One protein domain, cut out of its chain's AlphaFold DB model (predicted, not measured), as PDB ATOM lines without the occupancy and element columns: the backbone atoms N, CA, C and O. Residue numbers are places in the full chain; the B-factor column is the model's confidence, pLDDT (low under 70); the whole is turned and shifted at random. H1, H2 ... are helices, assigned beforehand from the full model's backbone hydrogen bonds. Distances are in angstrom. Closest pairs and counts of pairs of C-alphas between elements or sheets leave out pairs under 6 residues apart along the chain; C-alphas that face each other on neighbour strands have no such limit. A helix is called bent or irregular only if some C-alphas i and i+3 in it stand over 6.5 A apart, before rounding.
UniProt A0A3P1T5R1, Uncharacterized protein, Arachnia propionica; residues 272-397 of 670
ATOM      1  N   ARG A 272     -17.900   3.270 -95.241       85.69
ATOM      2  CA  ARG A 272     -17.833   3.638 -96.665       85.69
ATOM      3  C   ARG A 272     -18.584   4.934 -96.994       85.69
ATOM      4  O   ARG A 272     -18.124   5.685 -97.838       85.69
ATOM      5  N   GLU A 273     -19.734   5.174 -96.365       88.19
ATOM      6  CA  GLU A 273     -20.489   6.425 -96.541       88.19
ATOM      7  C   GLU A 273     -19.685   7.598 -95.978       88.19
ATOM      8  O   GLU A 273     -19.527   8.609 -96.653       88.19
ATOM      9  N   LEU A 274     -19.097   7.415 -94.791       89.81
ATOM     10  CA  LEU A 274     -18.220   8.408 -94.175       89.81
ATOM     11  C   LEU A 274     -16.975   8.695 -95.029       89.81
ATOM     12  O   LEU A 274     -16.614   9.852 -95.182       89.81
ATOM     13  N   TYR A 275     -16.348   7.674 -95.621       85.62
ATOM     14  CA  TYR A 275     -15.210   7.856 -96.529       85.62
ATOM     15  C   TYR A 275     -15.553   8.759 -97.718       85.62
ATOM     16  O   TYR A 275     -14.849   9.733 -97.958       85.62
ATOM     17  N   TRP A 276     -16.645   8.470 -98.434       84.12
ATOM     18  CA  TRP A 276     -17.045   9.284 -99.586       84.12
ATOM     19  C   TRP A 276     -17.383  10.715 -99.197       84.12
ATOM     20  O   TRP A 276     -17.077  11.637 -99.947       84.12
ATOM     21  N   GLU A 277     -17.979  10.898 -98.022       88.00
ATOM     22  CA  GLU A 277     -18.303  12.225 -97.522       88.00
ATOM     23  C   GLU A 277     -17.058  13.023 -97.127       88.00
ATOM     24  O   GLU A 277     -16.944  14.196 -97.479       88.00
ATOM     25  N   LEU A 278     -16.089  12.383 -96.466       82.31
ATOM     26  CA  LEU A 278     -14.790  12.993 -96.184       82.31
ATOM     27  C   LEU A 278     -14.084  13.387 -97.484       82.31
ATOM     28  O   LEU A 278     -13.631  14.522 -97.592       82.31
ATOM     29  N   SER A 279     -14.072  12.509 -98.495       79.88
ATOM     30  CA  SER A 279     -13.514  12.818 -99.819       79.88
ATOM     31  C   SER A 279     -14.215  14.001-100.486       79.88
ATOM     32  O   SER A 279     -13.542  14.895-100.978       79.88
ATOM     33  N   ARG A 280     -15.553  14.047-100.458       83.88
ATOM     34  CA  ARG A 280     -16.342  15.146-101.036       83.88
ATOM     35  C   ARG A 280     -16.029  16.492-100.378       83.88
ATOM     36  O   ARG A 280     -15.998  17.510-101.054       83.88
ATOM     37  N   LEU A 281     -15.816  16.503 -99.061       86.00
ATOM     38  CA  LEU A 281     -15.574  17.721 -98.278       86.00
ATOM     39  C   LEU A 281     -14.085  18.064 -98.121       86.00
ATOM     40  O   LEU A 281     -13.745  19.110 -97.560       86.00
ATOM     41  N   GLN A 282     -13.183  17.206 -98.599       79.12
ATOM     42  CA  GLN A 282     -11.736  17.378 -98.478       79.12
ATOM     43  C   GLN A 282     -11.233  18.733 -99.015       79.12
ATOM     44  O   GLN A 282     -10.455  19.369 -98.295       79.12
ATOM     45  N   PRO A 283     -11.735  19.275-100.143       73.00
ATOM     46  CA  PRO A 283     -11.301  20.585-100.643       73.00
ATOM     47  C   PRO A 283     -11.591  21.753 -99.689       73.00
ATOM     48  O   PRO A 283     -10.899  22.768 -99.706       73.00
ATOM     49  N   LEU A 284     -12.594  21.625 -98.813       76.81
ATOM     50  CA  LEU A 284     -12.963  22.660 -97.838       76.81
ATOM     51  C   LEU A 284     -12.093  22.645 -96.581       76.81
ATOM     52  O   LEU A 284     -12.274  23.463 -95.682       76.81
ATOM     53  N   SER A 285     -11.158  21.708 -96.485       73.12
ATOM     54  CA  SER A 285     -10.470  21.373 -95.235       73.12
ATOM     55  C   SER A 285      -9.212  22.208 -95.058       73.12
ATOM     56  O   SER A 285      -8.109  21.718 -94.829       73.12
ATOM     57  N   THR A 286      -9.403  23.511 -95.225       67.50
ATOM     58  CA  THR A 286      -8.377  24.543 -95.172       67.50
ATOM     59  C   THR A 286      -8.750  25.562 -94.104       67.50
ATOM     60  O   THR A 286      -9.917  25.685 -93.728       67.50
ATOM     61  N   ARG A 287      -7.784  26.365 -93.644       65.44
ATOM     62  CA  ARG A 287      -8.071  27.459 -92.703       65.44
ATOM     63  C   ARG A 287      -9.114  28.426 -93.263       65.44
ATOM     64  O   ARG A 287      -9.966  28.915 -92.527       65.44
ATOM     65  N   ALA A 288      -9.041  28.711 -94.562       63.81
ATOM     66  CA  ALA A 288     -10.011  29.573 -95.219       63.81
ATOM     67  C   ALA A 288     -11.396  28.910 -95.247       63.81
ATOM     68  O   ALA A 288     -12.391  29.557 -94.918       63.81
ATOM     69  N   GLY A 289     -11.448  27.608 -95.536       71.19
ATOM     70  CA  GLY A 289     -12.653  26.795 -95.430       71.19
ATOM     71  C   GLY A 289     -13.257  26.811 -94.032       71.19
ATOM     72  O   GLY A 289     -14.442  27.092 -93.892       71.19
ATOM     73  N   GLY A 290     -12.448  26.662 -92.984       73.44
ATOM     74  CA  GLY A 290     -12.909  26.729 -91.597       73.44
ATOM     75  C   GLY A 290     -13.583  28.050 -91.217       73.44
ATOM     76  O   GLY A 290     -14.547  28.043 -90.454       73.44
ATOM     77  N   VAL A 291     -13.156  29.181 -91.789       75.75
ATOM     78  CA  VAL A 291     -13.822  30.484 -91.576       75.75
ATOM     79  C   VAL A 291     -15.228  30.510 -92.186       75.75
ATOM     80  O   VAL A 291     -16.123  31.174 -91.656       75.75
ATOM     81  N   VAL A 292     -15.437  29.813 -93.304       79.75
ATOM     82  CA  VAL A 292     -16.689  29.882 -94.069       79.75
ATOM     83  C   VAL A 292     -17.646  28.757 -93.695       79.75
ATOM     84  O   VAL A 292     -18.806  29.059 -93.425       79.75
ATOM     85  N   VAL A 293     -17.173  27.512 -93.677       86.00
ATOM     86  CA  VAL A 293     -17.959  26.272 -93.546       86.00
ATOM     87  C   VAL A 293     -17.553  25.414 -92.335       86.00
ATOM     88  O   VAL A 293     -17.863  24.224 -92.262       86.00
ATOM     89  N   GLY A 294     -16.780  25.973 -91.396       84.31
ATOM     90  CA  GLY A 294     -16.216  25.204 -90.283       84.31
ATOM     91  C   GLY A 294     -17.264  24.601 -89.347       84.31
ATOM     92  O   GLY A 294     -17.019  23.545 -88.770       84.31
ATOM     93  N   GLU A 295     -18.436  25.229 -89.218       88.88
ATOM     94  CA  GLU A 295     -19.541  24.669 -88.434       88.88
ATOM     95  C   GLU A 295     -20.116  23.420 -89.113       88.88
ATOM     96  O   GLU A 295     -20.349  22.409 -88.455       88.88
ATOM     97  N   GLU A 296     -20.321  23.478 -90.427       91.56
ATOM     98  CA  GLU A 296     -20.911  22.410 -91.224       91.56
ATOM     99  C   GLU A 296     -19.975  21.201 -91.306       91.56
ATOM    100  O   GLU A 296     -20.363  20.098 -90.914       91.56
ATOM    101  N   VAL A 297     -18.718  21.414 -91.714       87.25
ATOM    102  CA  VAL A 297     -17.709  20.341 -91.803       87.25
ATOM    103  C   VAL A 297     -17.358  19.808 -90.407       87.25
ATOM    104  O   VAL A 297     -17.143  18.609 -90.236       87.25
ATOM    105  N   GLY A 298     -17.385  20.665 -89.380       85.06
ATOM    106  CA  GLY A 298     -17.137  20.293 -87.986       85.06
ATOM    107  C   GLY A 298     -18.064  19.196 -87.451       85.06
ATOM    108  O   GLY A 298     -17.641  18.397 -86.615       85.06
ATOM    109  N   ARG A 299     -19.291  19.082 -87.978       89.88
ATOM    110  CA  ARG A 299     -20.253  18.026 -87.598       89.88
ATOM    111  C   ARG A 299     -19.777  16.616 -87.967       89.88
ATOM    112  O   ARG A 299     -20.258  15.647 -87.388       89.88
ATOM    113  N   LEU A 300     -18.797  16.468 -88.867       89.38
ATOM    114  CA  LEU A 300     -18.184  15.163 -89.156       89.38
ATOM    115  C   LEU A 300     -17.508  14.549 -87.921       89.38
ATOM    116  O   LEU A 300     -17.418  13.323 -87.833       89.38
ATOM    117  N   ALA A 301     -17.087  15.369 -86.951       88.56
ATOM    118  CA  ALA A 301     -16.493  14.906 -85.699       88.56
ATOM    119  C   ALA A 301     -17.390  13.901 -84.957       88.56
ATOM    120  O   ALA A 301     -16.887  12.909 -84.425       88.56
ATOM    121  N   ASP A 302     -18.711  14.103 -85.002       90.06
ATOM    122  CA  ASP A 302     -19.707  13.256 -84.334       90.06
ATOM    123  C   ASP A 302     -19.765  11.831 -84.916       90.06
ATOM    124  O   ASP A 302     -20.305  10.909 -84.300       90.06
ATOM    125  N   HIS A 303     -19.190  11.626 -86.105       92.12
ATOM    126  CA  HIS A 303     -19.187  10.350 -86.813       92.12
ATOM    127  C   HIS A 303     -17.831   9.626 -86.788       92.12
ATOM    128  O   HIS A 303     -17.764   8.481 -87.235       92.12
ATOM    129  N   LEU A 304     -16.775  10.233 -86.227       90.62
ATOM    130  CA  LEU A 304     -15.406   9.686 -86.178       90.62
ATOM    131  C   LEU A 304     -15.125   8.811 -84.935       90.62
ATOM    132  O   LEU A 304     -13.988   8.709 -84.464       90.62
ATOM    133  N   ASP A 305     -16.156   8.152 -84.405       93.31
ATOM    134  CA  ASP A 305     -16.033   7.145 -83.344       93.31
ATOM    135  C   ASP A 305     -15.520   5.822 -83.938       93.31
ATOM    136  O   ASP A 305     -16.282   5.019 -84.488       93.31
ATOM    137  N   GLY A 306     -14.204   5.608 -83.841       92.12
ATOM    138  CA  GLY A 306     -13.518   4.416 -84.352       92.12
ATOM    139  C   GLY A 306     -14.151   3.096 -83.894       92.12
ATOM    140  O   GLY A 306     -14.525   2.293 -84.752       92.12
ATOM    141  N   PRO A 307     -14.317   2.846 -82.580       94.19
ATOM    142  CA  PRO A 307     -14.985   1.644 -82.081       94.19
ATOM    143  C   PRO A 307     -16.382   1.431 -82.674       94.19
ATOM    144  O   PRO A 307     -16.694   0.330 -83.139       94.19
ATOM    145  N   ALA A 308     -17.220   2.470 -82.727       93.19
ATOM    146  CA  ALA A 308     -18.564   2.355 -83.290       93.19
ATOM    147  C   ALA A 308     -18.553   2.072 -84.803       93.19
ATOM    148  O   ALA A 308     -19.397   1.314 -85.293       93.19
ATOM    149  N   LEU A 309     -17.608   2.658 -85.543       94.12
ATOM    150  CA  LEU A 309     -17.401   2.395 -86.967       94.12
ATOM    151  C   LEU A 309     -16.940   0.953 -87.210       94.12
ATOM    152  O   LEU A 309     -17.492   0.283 -88.084       94.12
ATOM    153  N   LEU A 310     -15.999   0.448 -86.406       92.81
ATOM    154  CA  LEU A 310     -15.492  -0.919 -86.517       92.81
ATOM    155  C   LEU A 310     -16.571  -1.964 -86.211       92.81
ATOM    156  O   LEU A 310     -16.712  -2.926 -86.960       92.81
ATOM    157  N   VAL A 311     -17.392  -1.760 -85.176       93.19
ATOM    158  CA  VAL A 311     -18.520  -2.663 -84.874       93.19
ATOM    159  C   VAL A 311     -19.469  -2.787 -86.071       93.19
ATOM    160  O   VAL A 311     -19.912  -3.886 -86.410       93.19
ATOM    161  N   ARG A 312     -19.773  -1.672 -86.748       91.50
ATOM    162  CA  ARG A 312     -20.634  -1.680 -87.943       91.50
ATOM    163  C   ARG A 312     -19.954  -2.367 -89.118       91.50
ATOM    164  O   ARG A 312     -20.594  -3.189 -89.771       91.50
ATOM    165  N   ALA A 313     -18.679  -2.062 -89.347       90.31
ATOM    166  CA  ALA A 313     -17.878  -2.678 -90.394       90.31
ATOM    167  C   ALA A 313     -17.859  -4.206 -90.243       90.31
ATOM    168  O   ALA A 313     -18.129  -4.926 -91.200       90.31
ATOM    169  N   LEU A 314     -17.624  -4.716 -89.030       90.25
ATOM    170  CA  LEU A 314     -17.544  -6.157 -88.766       90.25
ATOM    171  C   LEU A 314     -18.885  -6.855 -89.011       90.25
ATOM    172  O   LEU A 314     -18.912  -7.979 -89.523       90.25
ATOM    173  N   ALA A 315     -19.994  -6.178 -88.706       89.19
ATOM    174  CA  ALA A 315     -21.336  -6.707 -88.909       89.19
ATOM    175  C   ALA A 315     -21.791  -6.673 -90.380       89.19
ATOM    176  O   ALA A 315     -22.542  -7.553 -90.797       89.19
ATOM    177  N   GLN A 316     -21.374  -5.667 -91.153       87.19
ATOM    178  CA  GLN A 316     -21.906  -5.388 -92.498       87.19
ATOM    179  C   GLN A 316     -20.909  -5.684 -93.635       87.19
ATOM    180  O   GLN A 316     -21.323  -5.845 -94.781       87.19
ATOM    181  N   GLY A 317     -19.623  -5.848 -93.314       84.19
ATOM    182  CA  GLY A 317     -18.526  -6.011 -94.269       84.19
ATOM    183  C   GLY A 317     -18.052  -4.687 -94.881       84.19
ATOM    184  O   GLY A 317     -18.698  -3.651 -94.764       84.19
ATOM    185  N   MET A 318     -16.909  -4.722 -95.566       78.44
ATOM    186  CA  MET A 318     -16.351  -3.602 -96.336       78.44
ATOM    187  C   MET A 318     -15.861  -4.093 -97.711       78.44
ATOM    188  O   MET A 318     -15.728  -5.301 -97.911       78.44
ATOM    189  N   PRO A 319     -15.591  -3.201 -98.683       65.19
ATOM    190  CA  PRO A 319     -14.876  -3.585 -99.906       65.19
ATOM    191  C   PRO A 319     -13.578  -4.339 -99.568       65.19
ATOM    192  O   PRO A 319     -12.883  -3.965 -98.624       65.19
ATOM    193  N   GLY A 320     -13.297  -5.444-100.261       63.84
ATOM    194  CA  GLY A 320     -12.161  -6.337 -99.975       63.84
ATOM    195  C   GLY A 320     -12.257  -7.210 -98.708       63.84
ATOM    196  O   GLY A 320     -11.632  -8.266 -98.663       63.84
ATOM    197  N   VAL A 321     -13.083  -6.863 -97.707       72.56
ATOM    198  CA  VAL A 321     -13.132  -7.567 -96.408       72.56
ATOM    199  C   VAL A 321     -14.552  -8.021 -96.056       72.56
ATOM    200  O   VAL A 321     -15.466  -7.222 -95.850       72.56
ATOM    201  N   ARG A 322     -14.758  -9.339 -95.959       77.06
ATOM    202  CA  ARG A 322     -16.086  -9.928 -95.698       77.06
ATOM    203  C   ARG A 322     -16.598  -9.590 -94.296       77.06
ATOM    204  O   ARG A 322     -15.815  -9.328 -93.393       77.06
ATOM    205  N   CYS A 323     -17.919  -9.650 -94.103       81.62
ATOM    206  CA  CYS A 323     -18.510  -9.544 -92.769       81.62
ATOM    207  C   CYS A 323     -17.973 -10.656 -91.859       81.62
ATOM    208  O   CYS A 323     -17.849 -11.816 -92.269       81.62
ATOM    209  N   VAL A 324     -17.684 -10.292 -90.616       79.94
ATOM    210  CA  VAL A 324     -16.974 -11.147 -89.671       79.94
ATOM    211  C   VAL A 324     -17.861 -11.539 -88.482       79.94
ATOM    212  O   VAL A 324     -17.781 -12.673 -88.015       79.94
ATOM    213  N   GLY A 325     -18.754 -10.652 -88.026       78.75
ATOM    214  CA  GLY A 325     -19.671 -10.925 -86.915       78.75
ATOM    215  C   GLY A 325     -20.038  -9.682 -86.104       78.75
ATOM    216  O   GLY A 325     -19.727  -8.559 -86.492       78.75
ATOM    217  N   GLN A 326     -20.720  -9.878 -84.972       80.94
ATOM    218  CA  GLN A 326     -21.026  -8.801 -84.023       80.94
ATOM    219  C   GLN A 326     -20.001  -8.784 -82.892       80.94
ATOM    220  O   GLN A 326     -19.678  -9.830 -82.337       80.94
ATOM    221  N   VAL A 327     -19.524  -7.589 -82.551       84.50
ATOM    222  CA  VAL A 327     -18.473  -7.354 -81.553       84.50
ATOM    223  C   VAL A 327     -18.905  -6.218 -80.626       84.50
ATOM    224  O   VAL A 327     -19.624  -5.314 -81.055       84.50
ATOM    225  N   GLY A 328     -18.511  -6.275 -79.352       86.56
ATOM    226  CA  GLY A 328     -18.756  -5.199 -78.388       86.56
ATOM    227  C   GLY A 328     -17.839  -3.990 -78.609       86.56
ATOM    228  O   GLY A 328     -16.769  -4.107 -79.198       86.56
ATOM    229  N   LEU A 329     -18.232  -2.816 -78.106       90.12
ATOM    230  CA  LEU A 329     -17.426  -1.593 -78.244       90.12
ATOM    231  C   LEU A 329     -16.054  -1.700 -77.559       90.12
ATOM    232  O   LEU A 329     -15.079  -1.184 -78.092       90.12
ATOM    233  N   GLU A 330     -15.967  -2.387 -76.415       90.44
ATOM    234  CA  GLU A 330     -14.705  -2.577 -75.680       90.44
ATOM    235  C   GLU A 330     -13.704  -3.427 -76.475       90.44
ATOM    236  O   GLU A 330     -12.540  -3.055 -76.617       90.44
ATOM    237  N   ASP A 331     -14.172  -4.531 -77.060       88.88
ATOM    238  CA  ASP A 331     -13.354  -5.404 -77.902       88.88
ATOM    239  C   ASP A 331     -12.923  -4.699 -79.194       88.88
ATOM    240  O   ASP A 331     -11.778  -4.832 -79.625       88.88
ATOM    241  N   ALA A 332     -13.818  -3.907 -79.796       90.56
ATOM    242  CA  ALA A 332     -13.506  -3.095 -80.966       90.56
ATOM    243  C   ALA A 332     -12.449  -2.022 -80.650       90.56
ATOM    244  O   ALA A 332     -11.509  -1.852 -81.423       90.56
ATOM    245  N   ALA A 333     -12.561  -1.336 -79.508       91.19
ATOM    246  CA  ALA A 333     -11.570  -0.358 -79.064       91.19
ATOM    247  C   ALA A 333     -10.193  -1.003 -78.863       91.19
ATOM    248  O   ALA A 333      -9.202  -0.526 -79.413       91.19
ATOM    249  N   ARG A 334     -10.144  -2.143 -78.165       89.94
ATOM    250  CA  ARG A 334      -8.900  -2.890 -77.952       89.94
ATOM    251  C   ARG A 334      -8.278  -3.371 -79.263       89.94
ATOM    252  O   ARG A 334      -7.060  -3.351 -79.417       89.94
ATOM    253  N   LEU A 335      -9.101  -3.811 -80.214       89.44
ATOM    254  CA  LEU A 335      -8.626  -4.234 -81.526       89.44
ATOM    255  C   LEU A 335      -8.049  -3.058 -82.329       89.44
ATOM    256  O   LEU A 335      -7.016  -3.228 -82.971       89.44
ATOM    257  N   LEU A 336      -8.661  -1.872 -82.273       89.31
ATOM    258  CA  LEU A 336      -8.139  -0.655 -82.914       89.31
ATOM    259  C   LEU A 336      -6.795  -0.209 -82.331       89.31
ATOM    260  O   LEU A 336      -5.915   0.156 -83.103       89.31
ATOM    261  N   GLU A 337      -6.610  -0.271 -81.010       88.94
ATOM    262  CA  GLU A 337      -5.338   0.081 -80.355       88.94
ATOM    263  C   GLU A 337      -4.168  -0.804 -80.810       88.94
ATOM    264  O   GLU A 337      -3.035  -0.339 -80.924       88.94
ATOM    265  N   LEU A 338      -4.445  -2.083 -81.071       85.75
ATOM    266  CA  LEU A 338      -3.440  -3.078 -81.450       85.75
ATOM    267  C   LEU A 338      -3.237  -3.192 -82.965       85.75
ATOM    268  O   LEU A 338      -2.258  -3.798 -83.409       85.75
ATOM    269  N   SER A 339      -4.164  -2.649 -83.757       81.38
ATOM    270  CA  SER A 339      -4.122  -2.734 -85.215       81.38
ATOM    271  C   SER A 339      -3.354  -1.542 -85.793       81.38
ATOM    272  O   SER A 339      -3.636  -0.398 -85.432       81.38
ATOM    273  N   PRO A 340      -2.403  -1.765 -86.712       73.44
ATOM    274  CA  PRO A 340      -1.665  -0.673 -87.338       73.44
ATOM    275  C   PRO A 340      -2.596   0.192 -88.199       73.44
ATOM    276  O   PRO A 340      -3.647  -0.262 -88.646       73.44
ATOM    277  N   THR A 341      -2.202   1.431 -88.478       68.00
ATOM    278  CA  THR A 341      -2.873   2.253 -89.494       68.00
ATOM    279  C   THR A 341      -2.376   1.836 -90.876       68.00
ATOM    280  O   THR A 341      -1.171   1.739 -91.094       68.00
ATOM    281  N   THR A 342      -3.288   1.592 -91.815       66.69
ATOM    282  CA  THR A 342      -2.943   1.358 -93.228       66.69
ATOM    283  C   THR A 342      -2.750   2.681 -93.977       66.69
ATOM    284  O   THR A 342      -3.274   3.714 -93.566       66.69
ATOM    285  N   SER A 343      -2.033   2.655 -95.096       58.78
ATOM    286  CA  SER A 343      -1.887   3.775 -96.036       58.78
ATOM    287  C   SER A 343      -3.131   4.015 -96.902       58.78
ATOM    288  O   SER A 343      -3.262   5.092 -97.473       58.78
ATOM    289  N   TRP A 344      -4.066   3.060 -96.982       58.06
ATOM    290  CA  TRP A 344      -5.245   3.138 -97.860       58.06
ATOM    291  C   TRP A 344      -6.515   2.557 -97.225       58.06
ATOM    292  O   TRP A 344      -6.489   1.519 -96.567       58.06
ATOM    293  N   PHE A 345      -7.669   3.184 -97.482       65.69
ATOM    294  CA  PHE A 345      -8.973   2.683 -97.020       65.69
ATOM    295  C   PHE A 345      -9.615   1.663 -97.985       65.69
ATOM    296  O   PHE A 345     -10.191   0.664 -97.542       65.69
ATOM    297  N   LEU A 346      -9.521   1.904 -99.302       57.66
ATOM    298  CA  LEU A 346     -10.293   1.183-100.327       57.66
ATOM    299  C   LEU A 346      -9.560   0.047-101.063       57.66
ATOM    300  O   LEU A 346     -10.247  -0.749-101.697       57.66
ATOM    301  N   GLU A 347      -8.230  -0.070-101.014       65.69
ATOM    302  CA  GLU A 347      -7.540  -1.120-101.791       65.69
ATOM    303  C   GLU A 347      -7.886  -2.529-101.287       65.69
ATOM    304  O   GLU A 347      -7.886  -2.780-100.084       65.69
ATOM    305  N   GLU A 348      -8.189  -3.461-102.195       58.44
ATOM    306  CA  GLU A 348      -8.765  -4.775-101.856       58.44
ATOM    307  C   GLU A 348      -7.729  -5.912-101.711       58.44
ATOM    308  O   GLU A 348      -8.060  -6.940-101.127       58.44
ATOM    309  N   ASP A 349      -6.475  -5.724-102.151       54.44
ATOM    310  CA  ASP A 349      -5.511  -6.831-102.342       54.44
ATOM    311  C   ASP A 349      -4.248  -6.791-101.452       54.44
ATOM    312  O   ASP A 349      -3.376  -7.660-101.563       54.44
ATOM    313  N   GLN A 350      -4.115  -5.816-100.546       58.03
ATOM    314  CA  GLN A 350      -2.931  -5.696 -99.684       58.03
ATOM    315  C   GLN A 350      -3.195  -6.226 -98.272       58.03
ATOM    316  O   GLN A 350      -3.914  -5.613 -97.486       58.03
ATOM    317  N   ARG A 351      -2.573  -7.363 -97.930       61.97
ATOM    318  CA  ARG A 351      -2.622  -7.916 -96.570       61.97
ATOM    319  C   ARG A 351      -1.749  -7.112 -95.617       61.97
ATOM    320  O   ARG A 351      -0.588  -6.843 -95.909       61.97
ATOM    321  N   ILE A 352      -2.315  -6.795 -94.460       67.81
ATOM    322  CA  ILE A 352      -1.646  -6.051 -93.396       67.81
ATOM    323  C   ILE A 352      -0.870  -7.026 -92.509       67.81
ATOM    324  O   ILE A 352      -1.428  -8.021 -92.038       67.81
ATOM    325  N   ASP A 353       0.407  -6.726 -92.260       71.75
ATOM    326  CA  ASP A 353       1.239  -7.467 -91.310       71.75
ATOM    327  C   ASP A 353       0.759  -7.196 -89.876       71.75
ATOM    328  O   ASP A 353       1.190  -6.267 -89.193       71.75
ATOM    329  N   ALA A 354      -0.204  -8.004 -89.433       76.62
ATOM    330  CA  ALA A 354      -0.784  -7.931 -88.102       76.62
ATOM    331  C   ALA A 354       0.193  -8.445 -87.034       76.62
ATOM    332  O   ALA A 354       0.823  -9.495 -87.197       76.62
ATOM    333  N   SER A 355       0.270  -7.750 -85.897       83.94
ATOM    334  CA  SER A 355       1.017  -8.254 -84.745       83.94
ATOM    335  C   SER A 355       0.372  -9.547 -84.209       83.94
ATOM    336  O   SER A 355      -0.853  -9.702 -84.279       83.94
ATOM    337  N   PRO A 356       1.157 -10.482 -83.635       85.69
ATOM    338  CA  PRO A 356       0.603 -11.686 -83.012       85.69
ATOM    339  C   PRO A 356      -0.451 -11.371 -81.940       85.69
ATOM    340  O   PRO A 356      -1.454 -12.068 -81.831       85.69
ATOM    341  N   GLU A 357      -0.261 -10.275 -81.204       87.12
ATOM    342  CA  GLU A 357      -1.184  -9.815 -80.167       87.12
ATOM    343  C   GLU A 357      -2.523  -9.322 -80.743       87.12
ATOM    344  O   GLU A 357      -3.581  -9.680 -80.226       87.12
ATOM    345  N   ALA A 358      -2.503  -8.572 -81.851       85.94
ATOM    346  CA  ALA A 358      -3.723  -8.151 -82.544       85.94
ATOM    347  C   ALA A 358      -4.505  -9.355 -83.092       85.94
ATOM    348  O   ALA A 358      -5.732  -9.401 -82.985       85.94
ATOM    349  N   LEU A 359      -3.800 -10.359 -83.629       88.44
ATOM    350  CA  LEU A 359      -4.407 -11.598 -84.118       88.44
ATOM    351  C   LEU A 359      -5.030 -12.429 -82.993       88.44
ATOM    352  O   LEU A 359      -6.107 -12.987 -83.193       88.44
ATOM    353  N   ASP A 360      -4.397 -12.502 -81.821       88.81
ATOM    354  CA  ASP A 360      -4.942 -13.218 -80.664       88.81
ATOM    355  C   ASP A 360      -6.208 -12.540 -80.120       88.81
ATOM    356  O   ASP A 360      -7.205 -13.217 -79.850       88.81
ATOM    357  N   VAL A 361      -6.210 -11.204 -80.024       87.00
ATOM    358  CA  VAL A 361      -7.395 -10.426 -79.626       87.00
ATOM    359  C   VAL A 361      -8.514 -10.578 -80.653       87.00
ATOM    360  O   VAL A 361      -9.640 -10.905 -80.284       87.00
ATOM    361  N   ALA A 362      -8.215 -10.438 -81.945       88.50
ATOM    362  CA  ALA A 362      -9.199 -10.659 -82.996       88.50
ATOM    363  C   ALA A 362      -9.745 -12.097 -82.967       88.50
ATOM    364  O   ALA A 362     -10.953 -12.307 -83.029       88.50
ATOM    365  N   ALA A 363      -8.889 -13.106 -82.794       89.81
ATOM    366  CA  ALA A 363      -9.305 -14.504 -82.732       89.81
ATOM    367  C   ALA A 363     -10.221 -14.813 -81.541       89.81
ATOM    368  O   ALA A 363     -11.107 -15.661 -81.673       89.81
ATOM    369  N   ALA A 364     -10.028 -14.147 -80.399       85.75
ATOM    370  CA  ALA A 364     -10.891 -14.293 -79.228       85.75
ATOM    371  C   ALA A 364     -12.308 -13.748 -79.470       85.75
ATOM    372  O   ALA A 364     -13.270 -14.254 -78.895       85.75
ATOM    373  N   VAL A 365     -12.427 -12.750 -80.344       83.00
ATOM    374  CA  VAL A 365     -13.667 -12.017 -80.604       83.00
ATOM    375  C   VAL A 365     -14.427 -12.593 -81.803       83.00
ATOM    376  O   VAL A 365     -15.645 -12.740 -81.757       83.00
ATOM    377  N   VAL A 366     -13.714 -12.945 -82.877       84.75
ATOM    378  CA  VAL A 366     -14.309 -13.345 -84.163       84.75
ATOM    379  C   VAL A 366     -13.938 -14.757 -84.628       84.75
ATOM    380  O   VAL A 366     -14.387 -15.214 -85.680       84.75
ATOM    381  N   GLY A 367     -13.130 -15.475 -83.847       86.25
ATOM    382  CA  GLY A 367     -12.601 -16.789 -84.203       86.25
ATOM    383  C   GLY A 367     -11.343 -16.718 -85.077       86.25
ATOM    384  O   GLY A 367     -11.148 -15.809 -85.884       86.25
ATOM    385  N   ARG A 368     -10.466 -17.723 -84.937       85.94
ATOM    386  CA  ARG A 368      -9.145 -17.762 -85.602       85.94
ATOM    387  C   ARG A 368      -9.202 -17.659 -87.124       85.94
ATOM    388  O   ARG A 368      -8.308 -17.072 -87.719       85.94
ATOM    389  N   GLU A 369     -10.239 -18.208 -87.751       85.19
ATOM    390  CA  GLU A 369     -10.383 -18.196 -89.213       85.19
ATOM    391  C   GLU A 369     -10.669 -16.799 -89.783       85.19
ATOM    392  O   GLU A 369     -10.468 -16.578 -90.974       85.19
ATOM    393  N   ARG A 370     -11.127 -15.859 -88.943       86.56
ATOM    394  CA  ARG A 370     -11.519 -14.496 -89.335       86.56
ATOM    395  C   ARG A 370     -10.705 -13.395 -88.661       86.56
ATOM    396  O   ARG A 370     -10.950 -12.219 -88.906       86.56
ATOM    397  N   ALA A 371      -9.732 -13.765 -87.832       87.81
ATOM    398  CA  ALA A 371      -8.916 -12.821 -87.076       87.81
ATOM    399  C   ALA A 371      -8.176 -11.824 -87.985       87.81
ATOM    400  O   ALA A 371      -8.163 -10.631 -87.704       87.81
ATOM    401  N   ALA A 372      -7.621 -12.301 -89.105       86.81
ATOM    402  CA  ALA A 372      -6.936 -11.449 -90.075       86.81
ATOM    403  C   ALA A 372      -7.887 -10.430 -90.731       86.81
ATOM    404  O   ALA A 372      -7.552  -9.251 -90.786       86.81
ATOM    405  N   ASP A 373      -9.087 -10.865 -91.138       86.38
ATOM    406  CA  ASP A 373     -10.117  -9.990 -91.724       86.38
ATOM    407  C   ASP A 373     -10.511  -8.874 -90.730       86.38
ATOM    408  O   ASP A 373     -10.651  -7.712 -91.105       86.38
ATOM    409  N   ALA A 374     -10.651  -9.203 -89.439       88.62
ATOM    410  CA  ALA A 374     -11.001  -8.228 -88.405       88.62
ATOM    411  C   ALA A 374      -9.878  -7.215 -88.118       88.62
ATOM    412  O   ALA A 374     -10.171  -6.029 -87.950       88.62
ATOM    413  N   VAL A 375      -8.612  -7.649 -88.094       88.44
ATOM    414  CA  VAL A 375      -7.458  -6.738 -87.958       88.44
ATOM    415  C   VAL A 375      -7.343  -5.824 -89.177       88.44
ATOM    416  O   VAL A 375      -7.115  -4.625 -89.033       88.44
ATOM    417  N   GLU A 376      -7.551  -6.360 -90.381       86.44
ATOM    418  CA  GLU A 376      -7.522  -5.565 -91.607       86.44
ATOM    419  C   GLU A 376      -8.620  -4.493 -91.612       86.44
ATOM    420  O   GLU A 376      -8.386  -3.331 -91.954       86.44
ATOM    421  N   MET A 377      -9.816  -4.864 -91.160       88.81
ATOM    422  CA  MET A 377     -10.931  -3.943 -91.003       88.81
ATOM    423  C   MET A 377     -10.625  -2.849 -89.977       88.81
ATOM    424  O   MET A 377     -10.832  -1.672 -90.267       88.81
ATOM    425  N   ALA A 378     -10.076  -3.210 -88.814       89.50
ATOM    426  CA  ALA A 378      -9.662  -2.258 -87.786       89.50
ATOM    427  C   ALA A 378      -8.593  -1.280 -88.295       89.50
ATOM    428  O   ALA A 378      -8.716  -0.074 -88.088       89.50
ATOM    429  N   ALA A 379      -7.602  -1.764 -89.042       83.56
ATOM    430  CA  ALA A 379      -6.569  -0.924 -89.632       83.56
ATOM    431  C   ALA A 379      -7.127   0.103 -90.633       83.56
ATOM    432  O   ALA A 379      -6.754   1.278 -90.598       83.56
ATOM    433  N   ARG A 380      -8.065  -0.313 -91.497       85.00
ATOM    434  CA  ARG A 380      -8.775   0.589 -92.422       85.00
ATOM    435  C   ARG A 380      -9.616   1.622 -91.663       85.00
ATOM    436  O   ARG A 380      -9.588   2.798 -92.016       85.00
ATOM    437  N   ILE A 381     -10.312   1.231 -90.591       89.38
ATOM    438  CA  ILE A 381     -11.046   2.182 -89.737       89.38
ATOM    439  C   ILE A 381     -10.100   3.183 -89.065       89.38
ATOM    440  O   ILE A 381     -10.402   4.375 -89.067       89.38
ATOM    441  N   ASN A 382      -8.943   2.744 -88.560       82.62
ATOM    442  CA  ASN A 382      -7.921   3.646 -88.020       82.62
ATOM    443  C   ASN A 382      -7.500   4.690 -89.058       82.62
ATOM    444  O   ASN A 382      -7.446   5.876 -88.736       82.62
ATOM    445  N   ARG A 383      -7.277   4.283 -90.316       81.38
ATOM    446  CA  ARG A 383      -6.944   5.221 -91.398       81.38
ATOM    447  C   ARG A 383      -8.060   6.236 -91.640       81.38
ATOM    448  O   ARG A 383      -7.790   7.429 -91.643       81.38
ATOM    449  N   LEU A 384      -9.304   5.774 -91.757       82.44
ATOM    450  CA  LEU A 384     -10.467   6.644 -91.959       82.44
ATOM    451  C   LEU A 384     -10.621   7.690 -90.842       82.44
ATOM    452  O   LEU A 384     -10.890   8.857 -91.114       82.44
ATOM    453  N   VAL A 385     -10.438   7.278 -89.583       84.94
ATOM    454  CA  VAL A 385     -10.529   8.176 -88.422       84.94
ATOM    455  C   VAL A 385      -9.372   9.174 -88.395       84.94
ATOM    456  O   VAL A 385      -9.590  10.342 -88.081       84.94
ATOM    457  N   VAL A 386      -8.153   8.736 -88.724       78.12
ATOM    458  CA  VAL A 386      -6.979   9.616 -88.824       78.12
ATOM    459  C   VAL A 386      -7.184  10.670 -89.910       78.12
ATOM    460  O   VAL A 386      -7.000  11.852 -89.628       78.12
ATOM    461  N   ASP A 387      -7.624  10.265 -91.101       75.50
ATOM    462  CA  ASP A 387      -7.868  11.177 -92.223       75.50
ATOM    463  C   ASP A 387      -8.956  12.196 -91.871       75.50
ATOM    464  O   ASP A 387      -8.753  13.398 -92.033       75.50
ATOM    465  N   GLY A 388     -10.071  11.742 -91.288       78.19
ATOM    466  CA  GLY A 388     -11.149  12.636 -90.869       78.19
ATOM    467  C   GLY A 388     -10.737  13.621 -89.773       78.19
ATOM    468  O   GLY A 388     -11.155  14.776 -89.797       78.19
ATOM    469  N   ARG A 389      -9.879  13.219 -88.828       80.06
ATOM    470  CA  ARG A 389      -9.351  14.141 -87.808       80.06
ATOM    471  C   ARG A 389      -8.385  15.159 -88.402       80.06
ATOM    472  O   ARG A 389      -8.530  16.341 -88.117       80.06
ATOM    473  N   ALA A 390      -7.471  14.724 -89.268       70.44
ATOM    474  CA  ALA A 390      -6.557  15.627 -89.968       70.44
ATOM    475  C   ALA A 390      -7.323  16.670 -90.804       70.44
ATOM    476  O   ALA A 390      -6.953  17.842 -90.848       70.44
ATOM    477  N   GLN A 391      -8.432  16.251 -91.413       75.19
ATOM    478  CA  GLN A 391      -9.338  17.119 -92.150       75.19
ATOM    479  C   GLN A 391      -9.965  18.206 -91.256       75.19
ATOM    480  O   GLN A 391      -9.960  19.387 -91.608       75.19
ATOM    481  N   LEU A 392     -10.453  17.826 -90.071       77.56
ATOM    482  CA  LEU A 392     -11.003  18.762 -89.083       77.56
ATOM    483  C   LEU A 392      -9.939  19.709 -88.514       77.56
ATOM    484  O   LEU A 392     -10.204  20.900 -88.332       77.56
ATOM    485  N   ASP A 393      -8.726  19.212 -88.281       68.19
ATOM    486  CA  ASP A 393      -7.601  20.030 -87.824       68.19
ATOM    487  C   ASP A 393      -7.266  21.127 -88.850       68.19
ATOM    488  O   ASP A 393      -7.043  22.285 -88.470       68.19
ATOM    489  N   GLY A 394      -7.346  20.796 -90.147       61.41
ATOM    490  CA  GLY A 394      -7.177  21.727 -91.265       61.41
ATOM    491  C   GLY A 394      -8.117  22.939 -91.224       61.41
ATOM    492  O   GLY A 394      -7.700  24.041 -91.588       61.41
ATOM    493  N   LEU A 395      -9.341  22.790 -90.698       65.81
ATOM    494  CA  LEU A 395     -10.315  23.888 -90.562       65.81
ATOM    495  C   LEU A 395      -9.866  24.946 -89.551       65.81
ATOM    496  O   LEU A 395     -10.055  26.144 -89.756       65.81
ATOM    497  N   THR A 396      -9.272  24.518 -88.438       58.22
ATOM    498  CA  THR A 396      -8.860  25.437 -87.363       58.22
ATOM    499  C   THR A 396      -7.528  26.122 -87.655       58.22
ATOM    500  O   THR A 396      -7.145  27.057 -86.950       58.22
ATOM    501  N   GLY A 397      -6.808  25.666 -88.687       50.16
ATOM    502  CA  GLY A 397      -5.428  26.073 -88.926       50.16
ATOM    503  C   GLY A 397      -4.505  25.724 -87.754       50.16
ATOM    504  O   GLY A 397      -3.460  26.363 -87.607       50.16
TER     505      GLY A 397
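Overview. This is residues 272 to 397 of the 670 residues of an uncharacterized protein of Arachnia propionica (UniProt A0A3P1T5R1). One long helix, H6, runs through the length of an elongated model as its spine. H1 and H2 pack along its later half as a three-helix up-and-down bundle, and H3, H4 and H5 pack on its earlier half, H4 and H5 crosswise. The printed part has 126 residues, with six named helices, H1 to H6 in order, and no named strand: all helix. It is compact, with a radius of gyration of the C-alphas of 15.3 A and spans of 49 by 28 by 23 A.

Along the chain. H6, residues 371 to 396, measures 38.3 A from C-alpha 371 at (-8.916, -12.821, -87.076) to C-alpha 396 at (-8.860, 25.437, -87.363). H1, residues 272 to 284 and 19.7 A, begins at C-alpha 272 (-17.833, 3.638, -96.665). H2 is residues 287 to 303, 21.2 A, with a kink of 95 degrees near residue 294. H3 is residues 306 to 316, 15.3 A; H4, 329 to 338, 14.4 A; H5, 356 to 366, 15.0 A. H1 and H2 are irregular: C-alphas 280 and 283 are 7.4 A apart, and 292 and 295 are 8.2 A apart.

Arrangement. H6 is the hub, touching five helices. Its closest C-alphas are Gly 388 to Leu 278 of H1, 6.5 A; Leu 395 to Gly 290 of H2, 4.0 A; Ala 378 to Leu 310 of H3, 6.1 A; Ala 378 to Leu 336 of H4, 5.4 A; and Ala 371 to Ala 362 of H5, 4.6 A. H4 is about perpendicular to H6, at 85 degrees. H1 and H2 form a hairpin at a shallow tilt of 13 degrees. Every O i to N i+4 pair is within hydrogen-bond range in H3, H4 and H5; H1 has 7 of 9, H6 20 of 22, and H2 6 of 13, with 9 of 14 O i to N i+3 pairs.

Size, cuts and confidence. The C-alphas farthest apart, Val 292 and Arg 368, are 49.0 A apart. The printed part has no cut. The links H3 to H4 and H4 to H5 are long. Confidence is under 70 at residues 286 to 288, 319 to 320, 341 to 352 and 393 to 397.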